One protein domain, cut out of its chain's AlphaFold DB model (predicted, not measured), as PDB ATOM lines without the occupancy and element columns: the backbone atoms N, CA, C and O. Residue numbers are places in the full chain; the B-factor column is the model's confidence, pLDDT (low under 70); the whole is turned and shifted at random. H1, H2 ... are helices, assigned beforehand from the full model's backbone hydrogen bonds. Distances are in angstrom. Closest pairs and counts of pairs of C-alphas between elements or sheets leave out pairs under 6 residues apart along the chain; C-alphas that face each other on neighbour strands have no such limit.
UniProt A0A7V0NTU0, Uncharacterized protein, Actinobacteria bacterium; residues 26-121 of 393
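What this domain is: This is residues 26 to 121 of the 393 residues of an uncharacterized protein of Actinobacteria bacterium (UniProt A0A7V0NTU0). The model has two lobes side by side along the longest axis: a cluster of five short helices, H1, H2, H3, H6 and H7, crossing one another round H2, and a helical hairpin, H4 and H5, at the other end. Two links, residues 60 to 69 and 98 to 103, join the lobes. The printed part has 96 residues with seven named helices, H1 to H7 in order, and no named strand: all helix. It is compact, with a radius of gyration of the C-alphas of 14.2 A, yet elongated, spanning 45 by 25 by 21 A.

How they stand to each other: H1, residues 26 to 32, touches H3, residues 51 to 59, at a steep tilt of 45 degrees, with the closest C-alphas, Ala 26 and Leu 52, 5.2 A apart. H2, residues 36 to 45, touches H3 at a steep tilt of 53 degrees, opposite ways, closest at the C-alphas of Ala 39 and Ala 54, 5.4 A. H2 is also about perpendicular to H6, residues 104 to 110, and touches it, with the closest C-alphas, Ser 42 and Val 104, 5.5 A apart. H7, residues 113 to 119, touches H2 at 83 degrees, about perpendicular, closest at the C-alphas of Ala 37 and Ala 119, 5.1 A. H4, residues 70 to 82, and H5, residues 87 to 97, form a hairpin at a shallow tilt of 32 degrees, only just short of steep; their closest C-alphas, Glu 77 and Ile 90, are 6.7 A apart. H3 and H5 are close but not clearly touching, with the C-alphas of Glu 57 and Arg 95 7.8 A apart. Every O i to N i+4 pair is within hydrogen-bond range in H1, H2, H3, H4, H6 and H7, and 6 of 7 in H5.

Where its parts are: H1 begins at C-alpha 26, (69.387, 104.344, 99.163). H4, the longest helix, runs 18.3 A from C-alpha 70 to C-alpha 82, at (102.821, 105.751, 107.894); H5 measures 15.0 A and H2 14.4 A. H7 ends at C-alpha 119, (69.860, 111.516, 83.832).

The domain as a whole: The two C-alphas farthest apart, Ser 82 and Gly 121, are 45.3 A apart. The printed part has no cut and no long link. Residues 61 to 65 are under 70 in pLDDT; the mean of the printed part is 88.5.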
ATOM      1  N   ALA A  26      68.657 103.731 100.265       88.00
ATOM      2  CA  ALA A  26      69.387 104.344  99.163       88.00
ATOM      3  C   ALA A  26      68.444 104.895  98.086       88.00
ATOM      4  O   ALA A  26      68.532 106.067  97.726       88.00
ATOM      5  N   TYR A  27      67.497 104.074  97.626       89.44
ATOM      6  CA  TYR A  27      66.564 104.470  96.579       89.44
ATOM      7  C   TYR A  27      65.570 105.536  97.049       89.44
ATOM      8  O   TYR A  27      65.310 106.498  96.328       89.44
ATOM      9  N   GLU A  28      65.050 105.431  98.274       89.62
ATOM     10  CA  GLU A  28      64.154 106.455  98.830       89.62
ATOM     11  C   GLU A  28      64.857 107.815  98.989       89.62
ATOM     12  O   GLU A  28      64.290 108.860  98.637       89.62
ATOM     13  N   LYS A  29      66.127 107.817  99.427       92.75
ATOM     14  CA  LYS A  29      66.947 109.037  99.447       92.75
ATOM     15  C   LYS A  29      67.168 109.557  98.025       92.75
ATOM     16  O   LYS A  29      66.888 110.724  97.771       92.75
ATOM     17  N   LEU A  30      67.562 108.702  97.078       94.12
ATOM     18  CA  LEU A  30      67.774 109.091  95.678       94.12
ATOM     19  C   LEU A  30      66.539 109.766  95.071       94.12
ATOM     20  O   LEU A  30      66.646 110.817  94.447       94.12
ATOM     21  N   ARG A  31      65.345 109.197  95.263       90.94
ATOM     22  CA  ARG A  31      64.106 109.725  94.669       90.94
ATOM     23  C   ARG A  31      63.791 111.150  95.115       90.94
ATOM     24  O   ARG A  31      63.259 111.922  94.314       90.94
ATOM     25  N   SER A  32      64.102 111.478  96.365       91.38
ATOM     26  CA  SER A  32      63.819 112.781  96.977       91.38
ATOM     27  C   SER A  32      64.979 113.777  96.873       91.38
ATOM     28  O   SER A  32      64.759 114.976  97.043       91.38
ATOM     29  N   HIS A  33      66.190 113.313  96.554       94.88
ATOM     30  CA  HIS A  33      67.385 114.148  96.537       94.88
ATOM     31  C   HIS A  33      67.397 115.150  95.363       94.88
ATOM     32  O   HIS A  33      67.159 114.757  94.214       94.88
ATOM     33  N   PRO A  34      67.730 116.439  95.589       93.62
ATOM     34  CA  PRO A  34      67.752 117.449  94.526       93.62
ATOM     35  C   PRO A  34      68.829 117.175  93.465       93.62
ATOM     36  O   PRO A  34      68.600 117.426  92.284       93.62
ATOM     37  N   ARG A  35      69.969 116.599  93.870       94.38
ATOM     38  CA  ARG A  35      71.098 116.232  92.994       94.38
ATOM     39  C   ARG A  35      71.102 114.744  92.607       94.38
ATOM     40  O   ARG A  35      72.143 114.137  92.408       94.38
ATOM     41  N   ARG A  36      69.929 114.105  92.548       95.69
ATOM     42  CA  ARG A  36      69.806 112.660  92.254       95.69
ATOM     43  C   ARG A  36      70.384 112.229  90.903       95.69
ATOM     44  O   ARG A  36      70.836 111.099  90.777       95.69
ATOM     45  N   ALA A  37      70.367 113.124  89.915       96.81
ATOM     46  CA  ALA A  37      70.962 112.875  88.606       96.81
ATOM     47  C   ALA A  37      72.485 112.714  88.712       96.81
ATOM     48  O   ALA A  37      73.026 111.771  88.154       96.81
ATOM     49  N   GLU A  38      73.154 113.568  89.494       96.38
ATOM     50  CA  GLU A  38      74.603 113.496  89.725       96.38
ATOM     51  C   GLU A  38      74.984 112.162  90.379       96.38
ATOM     52  O   GLU A  38      75.879 111.478  89.897       96.38
ATOM     53  N   ALA A  39      74.242 111.731  91.405       96.06
ATOM     54  CA  ALA A  39      74.474 110.435  92.047       96.06
ATOM     55  C   ALA A  39      74.270 109.251  91.082       96.06
ATOM     56  O   ALA A  39      75.057 108.307  91.079       96.06
ATOM     57  N   ALA A  40      73.230 109.300  90.244       97.12
ATOM     58  CA  ALA A  40      72.947 108.238  89.284       97.12
ATOM     59  C   ALA A  40      73.998 108.150  88.164       97.12
ATOM     60  O   ALA A  40      74.392 107.047  87.786       97.12
ATOM     61  N   VAL A  41      74.469 109.296  87.659       97.50
ATOM     62  CA  VAL A  41      75.541 109.346  86.654       97.50
ATOM     63  C   VAL A  41      76.867 108.905  87.261       97.50
ATOM     64  O   VAL A  41      77.551 108.095  86.649       97.50
ATOM     65  N   SER A  42      77.188 109.328  88.485       96.12
ATOM     66  CA  SER A  42      78.403 108.903  89.192       96.12
ATOM     67  C   SER A  42      78.496 107.381  89.323       96.12
ATOM     68  O   SER A  42      79.556 106.802  89.089       96.12
ATOM     69  N   GLY A  43      77.375 106.713  89.617       95.50
ATOM     70  CA  GLY A  43      77.319 105.250  89.649       95.50
ATOM     71  C   GLY A  43      77.384 104.587  88.268       95.50
ATOM     72  O   GLY A  43      77.756 103.424  88.161       95.50
ATOM     73  N   PHE A  44      77.026 105.286  87.187       97.00
ATOM     74  CA  PHE A  44      77.223 104.784  85.822       97.00
ATOM     75  C   PHE A  44      78.658 104.949  85.343       97.00
ATOM     76  O   PHE A  44      79.209 104.014  84.776       97.00
ATOM     77  N   LEU A  45      79.274 106.096  85.615       96.44
ATOM     78  CA  LEU A  45      80.667 106.362  85.270       96.44
ATOM     79  C   LEU A  45      81.657 105.551  86.119       96.44
ATOM     80  O   LEU A  45      82.820 105.470  85.741       96.44
ATOM     81  N   GLU A  46      81.182 104.921  87.203       93.62
ATOM     82  CA  GLU A  46      81.979 104.237  88.235       93.62
ATOM     83  C   GLU A  46      82.886 105.184  89.040       93.62
ATOM     84  O   GLU A  46      83.793 104.739  89.739       93.62
ATOM     85  N   ASP A  47      82.587 106.487  89.016       92.31
ATOM     86  CA  ASP A  47      83.240 107.494  89.862       92.31
ATOM     87  C   ASP A  47      82.902 107.270  91.345       92.31
ATOM     88  O   ASP A  47      83.750 107.423  92.224       92.31
ATOM     89  N   GLU A  48      81.649 106.886  91.615       92.31
ATOM     90  CA  GLU A  48      81.198 106.391  92.915       92.31
ATOM     91  C   GLU A  48      80.029 105.410  92.719       92.31
ATOM     92  O   GLU A  48      78.913 105.855  92.432       92.31
ATOM     93  N   PRO A  49      80.256 104.092  92.856       90.25
ATOM     94  CA  PRO A  49      79.230 103.084  92.610       90.25
ATOM     95  C   PRO A  49      78.210 102.947  93.750       90.25
ATOM     96  O   PRO A  49      77.101 102.479  93.496       90.25
ATOM     97  N   GLU A  50      78.536 103.336  94.992       92.56
ATOM     98  CA  GLU A  50      77.599 103.239  96.117       92.56
ATOM     99  C   GLU A  50      76.729 104.496  96.235       92.56
ATOM    100  O   GLU A  50      77.160 105.588  96.613       92.56
ATOM    101  N   LEU A  51      75.436 104.319  96.006       92.94
ATOM    102  CA  LEU A  51      74.449 105.380  95.890       92.94
ATOM    103  C   LEU A  51      74.302 106.204  97.171       92.94
ATOM    104  O   LEU A  51      74.242 107.432  97.124       92.94
ATOM    105  N   LEU A  52      74.248 105.553  98.338       91.88
ATOM    106  CA  LEU A  52      74.175 106.275  99.615       91.88
ATOM    107  C   LEU A  52      75.429 107.103  99.863       91.88
ATOM    108  O   LEU A  52      75.328 108.196 100.423       91.88
ATOM    109  N   ARG A  53      76.590 106.591  99.454       89.06
ATOM    110  CA  ARG A  53      77.858 107.289  99.609       89.06
ATOM    111  C   ARG A  53      77.899 108.512  98.703       89.06
ATOM    112  O   ARG A  53      78.108 109.608  99.213       89.06
ATOM    113  N   ALA A  54      77.538 108.348  97.431       92.25
ATOM    114  CA  ALA A  54      77.403 109.448  96.483       92.25
ATOM    115  C   ALA A  54      76.448 110.545  96.988       92.25
ATOM    116  O   ALA A  54      76.771 111.730  96.990       92.25
ATOM    117  N   LEU A  55      75.270 110.157  97.485       93.19
ATOM    118  CA  LEU A  55      74.287 111.103  98.018       93.19
ATOM    119  C   LEU A  55      74.791 111.830  99.271       93.19
ATOM    120  O   LEU A  55      74.519 113.012  99.437       93.19
ATOM    121  N   ASN A  56      75.514 111.142 100.156       89.25
ATOM    122  CA  ASN A  56      76.112 111.773 101.334       89.25
ATOM    123  C   ASN A  56      77.222 112.760 100.949       89.25
ATOM    124  O   ASN A  56      77.340 113.798 101.587       89.25
ATOM    125  N   GLU A  57      78.017 112.466  99.919       86.75
ATOM    126  CA  GLU A  57      79.015 113.407  99.397       86.75
ATOM    127  C   GLU A  57      78.365 114.654  98.801       86.75
ATOM    128  O   GLU A  57      78.840 115.758  99.035       86.75
ATOM    129  N   LEU A  58      77.241 114.502  98.100       89.38
ATOM    130  CA  LEU A  58      76.501 115.627  97.530       89.38
ATOM    131  C   LEU A  58      75.837 116.533  98.576       89.38
ATOM    132  O   LEU A  58      75.610 117.707  98.278       89.38
ATOM    133  N   ASP A  59      75.517 115.999  99.759       88.44
ATOM    134  CA  ASP A  59      75.041 116.774 100.914       88.44
ATOM    135  C   ASP A  59      76.176 117.590 101.560       88.44
ATOM    136  O   ASP A  59      75.940 118.634 102.174       88.44
ATOM    137  N   LEU A  60      77.419 117.111 101.442       79.19
ATOM    138  CA  LEU A  60      78.605 117.821 101.899       79.19
ATOM    139  C   LEU A  60      78.960 118.880 100.846       79.19
ATOM    140  O   LEU A  60      79.784 118.630  99.973       79.19
ATOM    141  N   ASP A  61      78.369 120.076 100.936       62.88
ATOM    142  CA  ASP A  61      78.798 121.266 100.174       62.88
ATOM    143  C   ASP A  61      80.230 121.669 100.604       62.88
ATOM    144  O   ASP A  61      80.451 122.632 101.339       62.88
ATOM    145  N   SER A  62      81.224 120.880 100.192       60.31
ATOM    146  CA  SER A  62      82.643 121.148 100.415       60.31
ATOM    147  C   SER A  62      83.124 122.058  99.285       60.31
ATOM    148  O   SER A  62      83.044 121.650  98.122       60.31
ATOM    149  N   PRO A  63      83.594 123.285  99.575       60.53
ATOM    150  CA  PRO A  63      84.129 124.172  98.550       60.53
ATOM    151  C   PRO A  63      85.275 123.490  97.793       60.53
ATOM    152  O   PRO A  63      86.134 122.862  98.409       60.53
ATOM    153  N   GLN A  64      85.326 123.646  96.465       61.25
ATOM    154  CA  GLN A  64      86.437 123.135  95.644       61.25
ATOM    155  C   GLN A  64      87.809 123.631  96.129       61.25
ATOM    156  O   GLN A  64      88.804 122.935  95.959       61.25
ATOM    157  N   GLU A  65      87.852 124.803  96.768       58.88
ATOM    158  CA  GLU A  65      89.059 125.435  97.313       58.88
ATOM    159  C   GLU A  65      89.709 124.651  98.472       58.88
ATOM    160  O   GLU A  65      90.895 124.831  98.730       58.88
ATOM    161  N   ASP A  66      88.974 123.749  99.135       70.56
ATOM    162  CA  ASP A  66      89.496 122.919 100.234       70.56
ATOM    163  C   ASP A  66      90.110 121.583  99.759       70.56
ATOM    164  O   ASP A  66      90.589 120.790 100.582       70.56
ATOM    165  N   ARG A  67      90.082 121.299  98.446       78.19
ATOM    166  CA  ARG A  67      90.598 120.051  97.863       78.19
ATOM    167  C   ARG A  67      92.074 120.154  97.481       78.19
ATOM    168  O   ARG A  67      92.520 121.135  96.897       78.19
ATOM    169  N   MET A  68      92.817 119.096  97.789       84.00
ATOM    170  CA  MET A  68      94.231 118.926  97.460       84.00
ATOM    171  C   MET A  68      94.404 118.516  95.997       84.00
ATOM    172  O   MET A  68      93.579 117.800  95.431       84.00
ATOM    173  N   THR A  69      95.517 118.923  95.400       87.19
ATOM    174  CA  THR A  69      95.994 118.374  94.123       87.19
ATOM    175  C   THR A  69      96.385 116.895  94.261       87.19
ATOM    176  O   THR A  69      96.549 116.389  95.372       87.19
ATOM    177  N   GLU A  70      96.552 116.186  93.137       85.69
ATOM    178  CA  GLU A  70      96.960 114.768  93.145       85.69
ATOM    179  C   GLU A  70      98.289 114.558  93.886       85.69
ATOM    180  O   GLU A  70      98.407 113.653  94.711       85.69
ATOM    181  N   ASP A  71      99.258 115.451  93.674       88.00
ATOM    182  CA  ASP A  71     100.574 115.381  94.316       88.00
ATOM    183  C   ASP A  71     100.492 115.634  95.831       88.00
ATOM    184  O   ASP A  71     101.076 114.894  96.631       88.00
ATOM    185  N   GLU A  72      99.735 116.656  96.244       90.38
ATOM    186  CA  GLU A  72      99.506 116.970  97.660       90.38
ATOM    187  C   GLU A  72      98.778 115.831  98.376       90.38
ATOM    188  O   GLU A  72      99.142 115.462  99.499       90.38
ATOM    189  N   TRP A  73      97.774 115.248  97.717       91.25
ATOM    190  CA  TRP A  73      97.046 114.112  98.253       91.25
ATOM    191  C   TRP A  73      97.933 112.873  98.353       91.25
ATOM    192  O   TRP A  73      97.961 112.253  99.410       91.25
ATOM    193  N   SER A  74      98.719 112.543  97.324       90.56
ATOM    194  CA  SER A  74      99.638 111.398  97.357       90.56
ATOM    195  C   SER A  74     100.636 111.507  98.519       90.56
ATOM    196  O   SER A  74     100.867 110.537  99.250       90.56
ATOM    197  N   ALA A  75     101.190 112.701  98.761       92.69
ATOM    198  CA  ALA A  75     102.059 112.944  99.912       92.69
ATOM    199  C   ALA A  75     101.310 112.775 101.248       92.69
ATOM    200  O   ALA A  75     101.829 112.180 102.201       92.69
ATOM    201  N   LYS A  76     100.065 113.265 101.327       92.12
ATOM    202  CA  LYS A  76      99.217 113.119 102.514       92.12
ATOM    203  C   LYS A  76      98.838 111.663 102.775       92.12
ATOM    204  O   LYS A  76      98.897 111.230 103.922       92.12
ATOM    205  N   GLU A  77      98.495 110.914 101.737       92.62
ATOM    206  CA  GLU A  77      98.122 109.502 101.766       92.62
ATOM    207  C   GLU A  77      99.270 108.644 102.303       92.62
ATOM    208  O   GLU A  77      99.080 107.876 103.247       92.62
ATOM    209  N   GLN A  78     100.490 108.842 101.793       93.12
ATOM    210  CA  GLN A  78     101.685 108.171 102.316       93.12
ATOM    211  C   GLN A  78     101.922 108.499 103.797       93.12
ATOM    212  O   GLN A  78     102.217 107.605 104.595       93.12
ATOM    213  N   SER A  79     101.735 109.764 104.191       94.62
ATOM    214  CA  SER A  79     101.827 110.169 105.595       94.62
ATOM    215  C   SER A  79     100.763 109.484 106.463       94.62
ATOM    216  O   SER A  79     101.106 108.957 107.519       94.62
ATOM    217  N   LEU A  80      99.504 109.421 106.025       94.88
ATOM    218  CA  LEU A  80      98.425 108.755 106.762       94.88
ATOM    219  C   LEU A  80      98.683 107.250 106.926       94.88
ATOM    220  O   LEU A  80      98.546 106.739 108.039       94.88
ATOM    221  N   ARG A  81      99.146 106.563 105.869       95.44
ATOM    222  CA  ARG A  81      99.558 105.148 105.944       95.44
ATOM    223  C   ARG A  81     100.687 104.946 106.952       95.44
ATOM    224  O   ARG A  81     100.616 104.044 107.782       95.44
ATOM    225  N   SER A  82     101.700 105.817 106.939       94.88
ATOM    226  CA  SER A  82     102.821 105.751 107.894       94.88
ATOM    227  C   SER A  82     102.398 105.984 109.352       94.88
ATOM    228  O   SER A  82     103.019 105.451 110.267       94.88
ATOM    229  N   LEU A  83     101.315 106.737 109.567       95.38
ATOM    230  CA  LEU A  83     100.704 106.982 110.876       95.38
ATOM    231  C   LEU A  83      99.741 105.862 111.313       95.38
ATOM    232  O   LEU A  83      99.167 105.952 112.398       95.38
ATOM    233  N   GLY A  84      99.567 104.815 110.500       93.94
ATOM    234  CA  GLY A  84      98.741 103.649 110.819       93.94
ATOM    235  C   GLY A  84      97.238 103.861 110.639       93.94
ATOM    236  O   GLY A  84      96.455 103.116 111.227       93.94
ATOM    237  N   PHE A  85      96.815 104.860 109.856       94.75
ATOM    238  CA  PHE A  85      95.405 104.996 109.479       94.75
ATOM    239  C   PHE A  85      94.962 103.801 108.631       94.75
ATOM    240  O   PHE A  85      95.733 103.288 107.819       94.75
ATOM    241  N   SER A  86      93.713 103.365 108.812       94.25
ATOM    242  CA  SER A  86      93.146 102.305 107.980       94.25
ATOM    243  C   SER A  86      92.901 102.811 106.555       94.25
ATOM    244  O   SER A  86      92.615 103.993 106.355       94.25
ATOM    245  N   GLU A  87      92.949 101.922 105.559       89.62
ATOM    246  CA  GLU A  87      92.643 102.297 104.167       89.62
ATOM    247  C   GLU A  87      91.230 102.895 104.030       89.62
ATOM    248  O   GLU A  87      91.025 103.824 103.256       89.62
ATOM    249  N   GLY A  88      90.270 102.448 104.851       85.75
ATOM    250  CA  GLY A  88      88.922 103.026 104.883       85.75
ATOM    251  C   GLY A  88      88.883 104.472 105.395       85.75
ATOM    252  O   GLY A  88      88.142 105.302 104.859       85.75
ATOM    253  N   ASP A  89      89.701 104.811 106.396       87.31
ATOM    254  CA  ASP A  89      89.802 106.187 106.904       87.31
ATOM    255  C   ASP A  89      90.504 107.103 105.897       87.31
ATOM    256  O   ASP A  89      90.093 108.249 105.700       87.31
ATOM    257  N   ILE A  90      91.550 106.592 105.242       88.88
ATOM    258  CA  ILE A  90      92.286 107.298 104.189       88.88
ATOM    259  C   ILE A  90      91.353 107.620 103.027       88.88
ATOM    260  O   ILE A  90      91.301 108.768 102.593       88.88
ATOM    261  N   GLU A  91      90.563 106.648 102.583       83.88
ATOM    262  CA  GLU A  91      89.580 106.826 101.516       83.88
ATOM    263  C   GLU A  91      88.485 107.835 101.908       83.88
ATOM    264  O   GLU A  91      88.134 108.733 101.139       83.88
ATOM    265  N   THR A  92      88.005 107.777 103.154       82.19
ATOM    266  CA  THR A  92      87.049 108.764 103.687       82.19
ATOM    267  C   THR A  92      87.625 110.185 103.675       82.19
ATOM    268  O   THR A  92      86.907 111.153 103.409       82.19
ATOM    269  N   LEU A  93      88.922 110.337 103.962       84.69
ATOM    270  CA  LEU A  93      89.621 111.620 103.879       84.69
ATOM    271  C   LEU A  93      89.863 112.048 102.424       84.69
ATOM    272  O   LEU A  93      89.701 113.237 102.133       84.69
ATOM    273  N   ARG A  94      90.178 111.109 101.519       83.94
ATOM    274  CA  ARG A  94      90.383 111.363 100.080       83.94
ATOM    275  C   ARG A  94      89.146 111.979  99.459       83.94
ATOM    276  O   ARG A  94      89.233 112.967  98.747       83.94
ATOM    277  N   ARG A  95      87.971 111.477  99.809       75.25
ATOM    278  CA  ARG A  95      86.701 111.994  99.282       75.25
ATOM    279  C   ARG A  95      86.398 113.421  99.720       75.25
ATOM    280  O   ARG A  95      85.783 114.185  98.983       75.25
ATOM    281  N   LYS A  96      86.833 113.794 100.928       77.62
ATOM    282  CA  LYS A  96      86.595 115.133 101.492       77.62
ATOM    283  C   LYS A  96      87.627 116.162 101.044       77.62
ATOM    284  O   LYS A  96      87.274 117.318 100.851       77.62
ATOM    285  N   ARG A  97      88.899 115.766 100.975       80.62
ATOM    286  CA  ARG A  97      90.044 116.679 100.804       80.62
ATOM    287  C   ARG A  97      91.011 116.271  99.708       80.62
ATOM    288  O   ARG A  97      91.942 117.014  99.441       80.62
ATOM    289  N   GLY A  98      90.842 115.097  99.127       79.06
ATOM    290  CA  GLY A  98      91.639 114.639  98.006       79.06
ATOM    291  C   GLY A  98      91.208 115.274  96.685       79.06
ATOM    292  O   GLY A  98      90.382 116.192  96.658       79.06
ATOM    293  N   PRO A  99      91.777 114.784  95.579       79.44
ATOM    294  CA  PRO A  99      91.653 115.414  94.278       79.44
ATOM    295  C   PRO A  99      90.229 115.345  93.731       79.44
ATOM    296  O   PRO A  99      89.495 114.377  93.931       79.44
ATOM    297  N   THR A 100      89.854 116.368  92.966       74.81
ATOM    298  CA  THR A 100      88.598 116.452  92.194       74.81
ATOM    299  C   THR A 100      88.461 115.326  91.158       74.81
ATOM    300  O   THR A 100      87.382 115.118  90.628       74.81
ATOM    301  N   ALA A 101      89.535 114.582  90.875       71.62
ATOM    302  CA  ALA A 101      89.557 113.427  89.976       71.62
ATOM    303  C   ALA A 101      89.057 112.119  90.634       71.62
ATOM    304  O   ALA A 101      89.484 111.037  90.244       71.62
ATOM    305  N   SER A 102      88.222 112.205  91.674       71.44
ATOM    306  CA  SER A 102      87.631 111.033  92.330       71.44
ATOM    307  C   SER A 102      86.259 111.341  92.933       71.44
ATOM    308  O   SER A 102      85.989 112.479  93.347       71.44
ATOM    309  N   GLY A 103      85.407 110.313  93.009       82.00
ATOM    310  CA  GLY A 103      84.070 110.404  93.590       82.00
ATOM    311  C   GLY A 103      83.114 111.268  92.770       82.00
ATOM    312  O   GLY A 103      83.387 111.653  91.631       82.00
ATOM    313  N   VAL A 104      81.998 111.654  93.390       87.88
ATOM    314  CA  VAL A 104      80.920 112.384  92.697       87.88
ATOM    315  C   VAL A 104      81.367 113.753  92.176       87.88
ATOM    316  O   VAL A 104      80.799 114.290  91.230       87.88
ATOM    317  N   GLU A 105      82.399 114.347  92.766       85.06
ATOM    318  CA  GLU A 105      82.895 115.645  92.312       85.06
ATOM    319  C   GLU A 105      83.544 115.570  90.925       85.06
ATOM    320  O   GLU A 105      83.429 116.522  90.153       85.06
ATOM    321  N   GLN A 106      84.158 114.438  90.571       88.00
ATOM    322  CA  GLN A 106      84.653 114.232  89.214       88.00
ATOM    323  C   GLN A 106      83.491 114.254  88.218       88.00
ATOM    324  O   GLN A 106      83.542 114.966  87.217       88.00
ATOM    325  N   THR A 107      82.396 113.567  88.552       92.00
ATOM    326  CA  THR A 107      81.149 113.627  87.786       92.00
ATOM    327  C   THR A 107      80.643 115.067  87.669       92.00
ATOM    328  O   THR A 107      80.293 115.508  86.582       92.00
ATOM    329  N   ARG A 108      80.634 115.848  88.754       90.00
ATOM    330  CA  ARG A 108      80.167 117.250  88.727       90.00
ATOM    331  C   ARG A 108      81.026 118.167  87.865       90.00
ATOM    332  O   ARG A 108      80.512 119.151  87.335       90.00
ATOM    333  N   ARG A 109      82.323 117.878  87.769       89.19
ATOM    334  CA  ARG A 109      83.262 118.621  86.929       89.19
ATOM    335  C   ARG A 109      83.082 118.286  85.451       89.19
ATOM    336  O   ARG A 109      83.093 119.201  84.634       89.19
ATOM    337  N   ASP A 110      82.968 117.000  85.136       93.12
ATOM    338  CA  ASP A 110      83.043 116.504  83.759       93.12
ATOM    339  C   ASP A 110      81.674 116.481  83.063       93.12
ATOM    340  O   ASP A 110      81.604 116.564  81.841       93.12
ATOM    341  N   VAL A 111      80.577 116.362  83.818       95.31
ATOM    342  CA  VAL A 111      79.240 116.144  83.254       95.31
ATOM    343  C   VAL A 111      78.488 117.455  83.060       95.31
ATOM    344  O   VAL A 111      78.181 118.185  84.005       95.31
ATOM    345  N   GLU A 112      78.101 117.713  81.815       95.94
ATOM    346  CA  GLU A 112      77.326 118.891  81.448       95.94
ATOM    347  C   GLU A 112      75.866 118.853  81.938       95.94
ATOM    348  O   GLU A 112      75.246 117.816  82.197       95.94
ATOM    349  N   ARG A 113      75.250 120.037  82.029       95.69
ATOM    350  CA  ARG A 113      73.886 120.189  82.556       95.69
ATOM    351  C   ARG A 113      72.817 119.496  81.703       95.69
ATOM    352  O   ARG A 113      71.854 118.981  82.261       95.69
ATOM    353  N   ASN A 114      72.947 119.512  80.380       96.38
ATOM    354  CA  ASN A 114      72.040 118.815  79.455       96.38
ATOM    355  C   ASN A 114      72.052 117.293  79.688       96.38
ATOM    356  O   ASN A 114      70.986 116.680  79.726       96.38
ATOM    357  N   VAL A 115      73.224 116.705  79.938       97.44
ATOM    358  CA  VAL A 115      73.375 115.297  80.321       97.44
ATOM    359  C   VAL A 115      72.662 115.019  81.642       97.44
ATOM    360  O   VAL A 115      71.900 114.056  81.750       97.44
ATOM    361  N   LEU A 116      72.812 115.902  82.635       96.94
ATOM    362  CA  LEU A 116      72.090 115.768  83.904       96.94
ATOM    363  C   LEU A 116      70.563 115.854  83.738       96.94
ATOM    364  O   LEU A 116      69.840 115.231  84.516       96.94
ATOM    365  N   GLU A 117      70.043 116.591  82.750       96.06
ATOM    366  CA  GLU A 117      68.602 116.592  82.455       96.06
ATOM    367  C   GLU A 117      68.126 115.235  81.914       96.06
ATOM    368  O   GLU A 117      67.081 114.750  82.355       96.06
ATOM    369  N   VAL A 118      68.907 114.579  81.046       95.06
ATOM    370  CA  VAL A 118      68.633 113.198  80.598       95.06
ATOM    371  C   VAL A 118      68.665 112.233  81.783       95.06
ATOM    372  O   VAL A 118      67.739 111.444  81.970       95.06
ATOM    373  N   ALA A 119      69.670 112.360  82.652       95.25
ATOM    374  CA  ALA A 119      69.860 111.516  83.832       95.25
ATOM    375  C   ALA A 119      68.750 111.616  84.894       95.25
ATOM    376  O   ALA A 119      68.649 110.759  85.773       95.25
ATOM    377  N   LYS A 120      67.866 112.620  84.817       95.06
ATOM    378  CA  LYS A 120      66.645 112.672  85.644       95.06
ATOM    379  C   LYS A 120      65.576 111.676  85.191       95.06
ATOM    380  O   LYS A 120      64.584 111.503  85.910       95.06
ATOM    381  N   GLY A 121      65.743 111.068  84.018       94.00
ATOM    382  CA  GLY A 121      64.859 110.049  83.476       94.00
ATOM    383  C   GLY A 121      64.697 108.864  84.428       94.00
ATOM    384  O   GLY A 121      65.636 108.441  85.100       94.00
TER     385      GLY A 121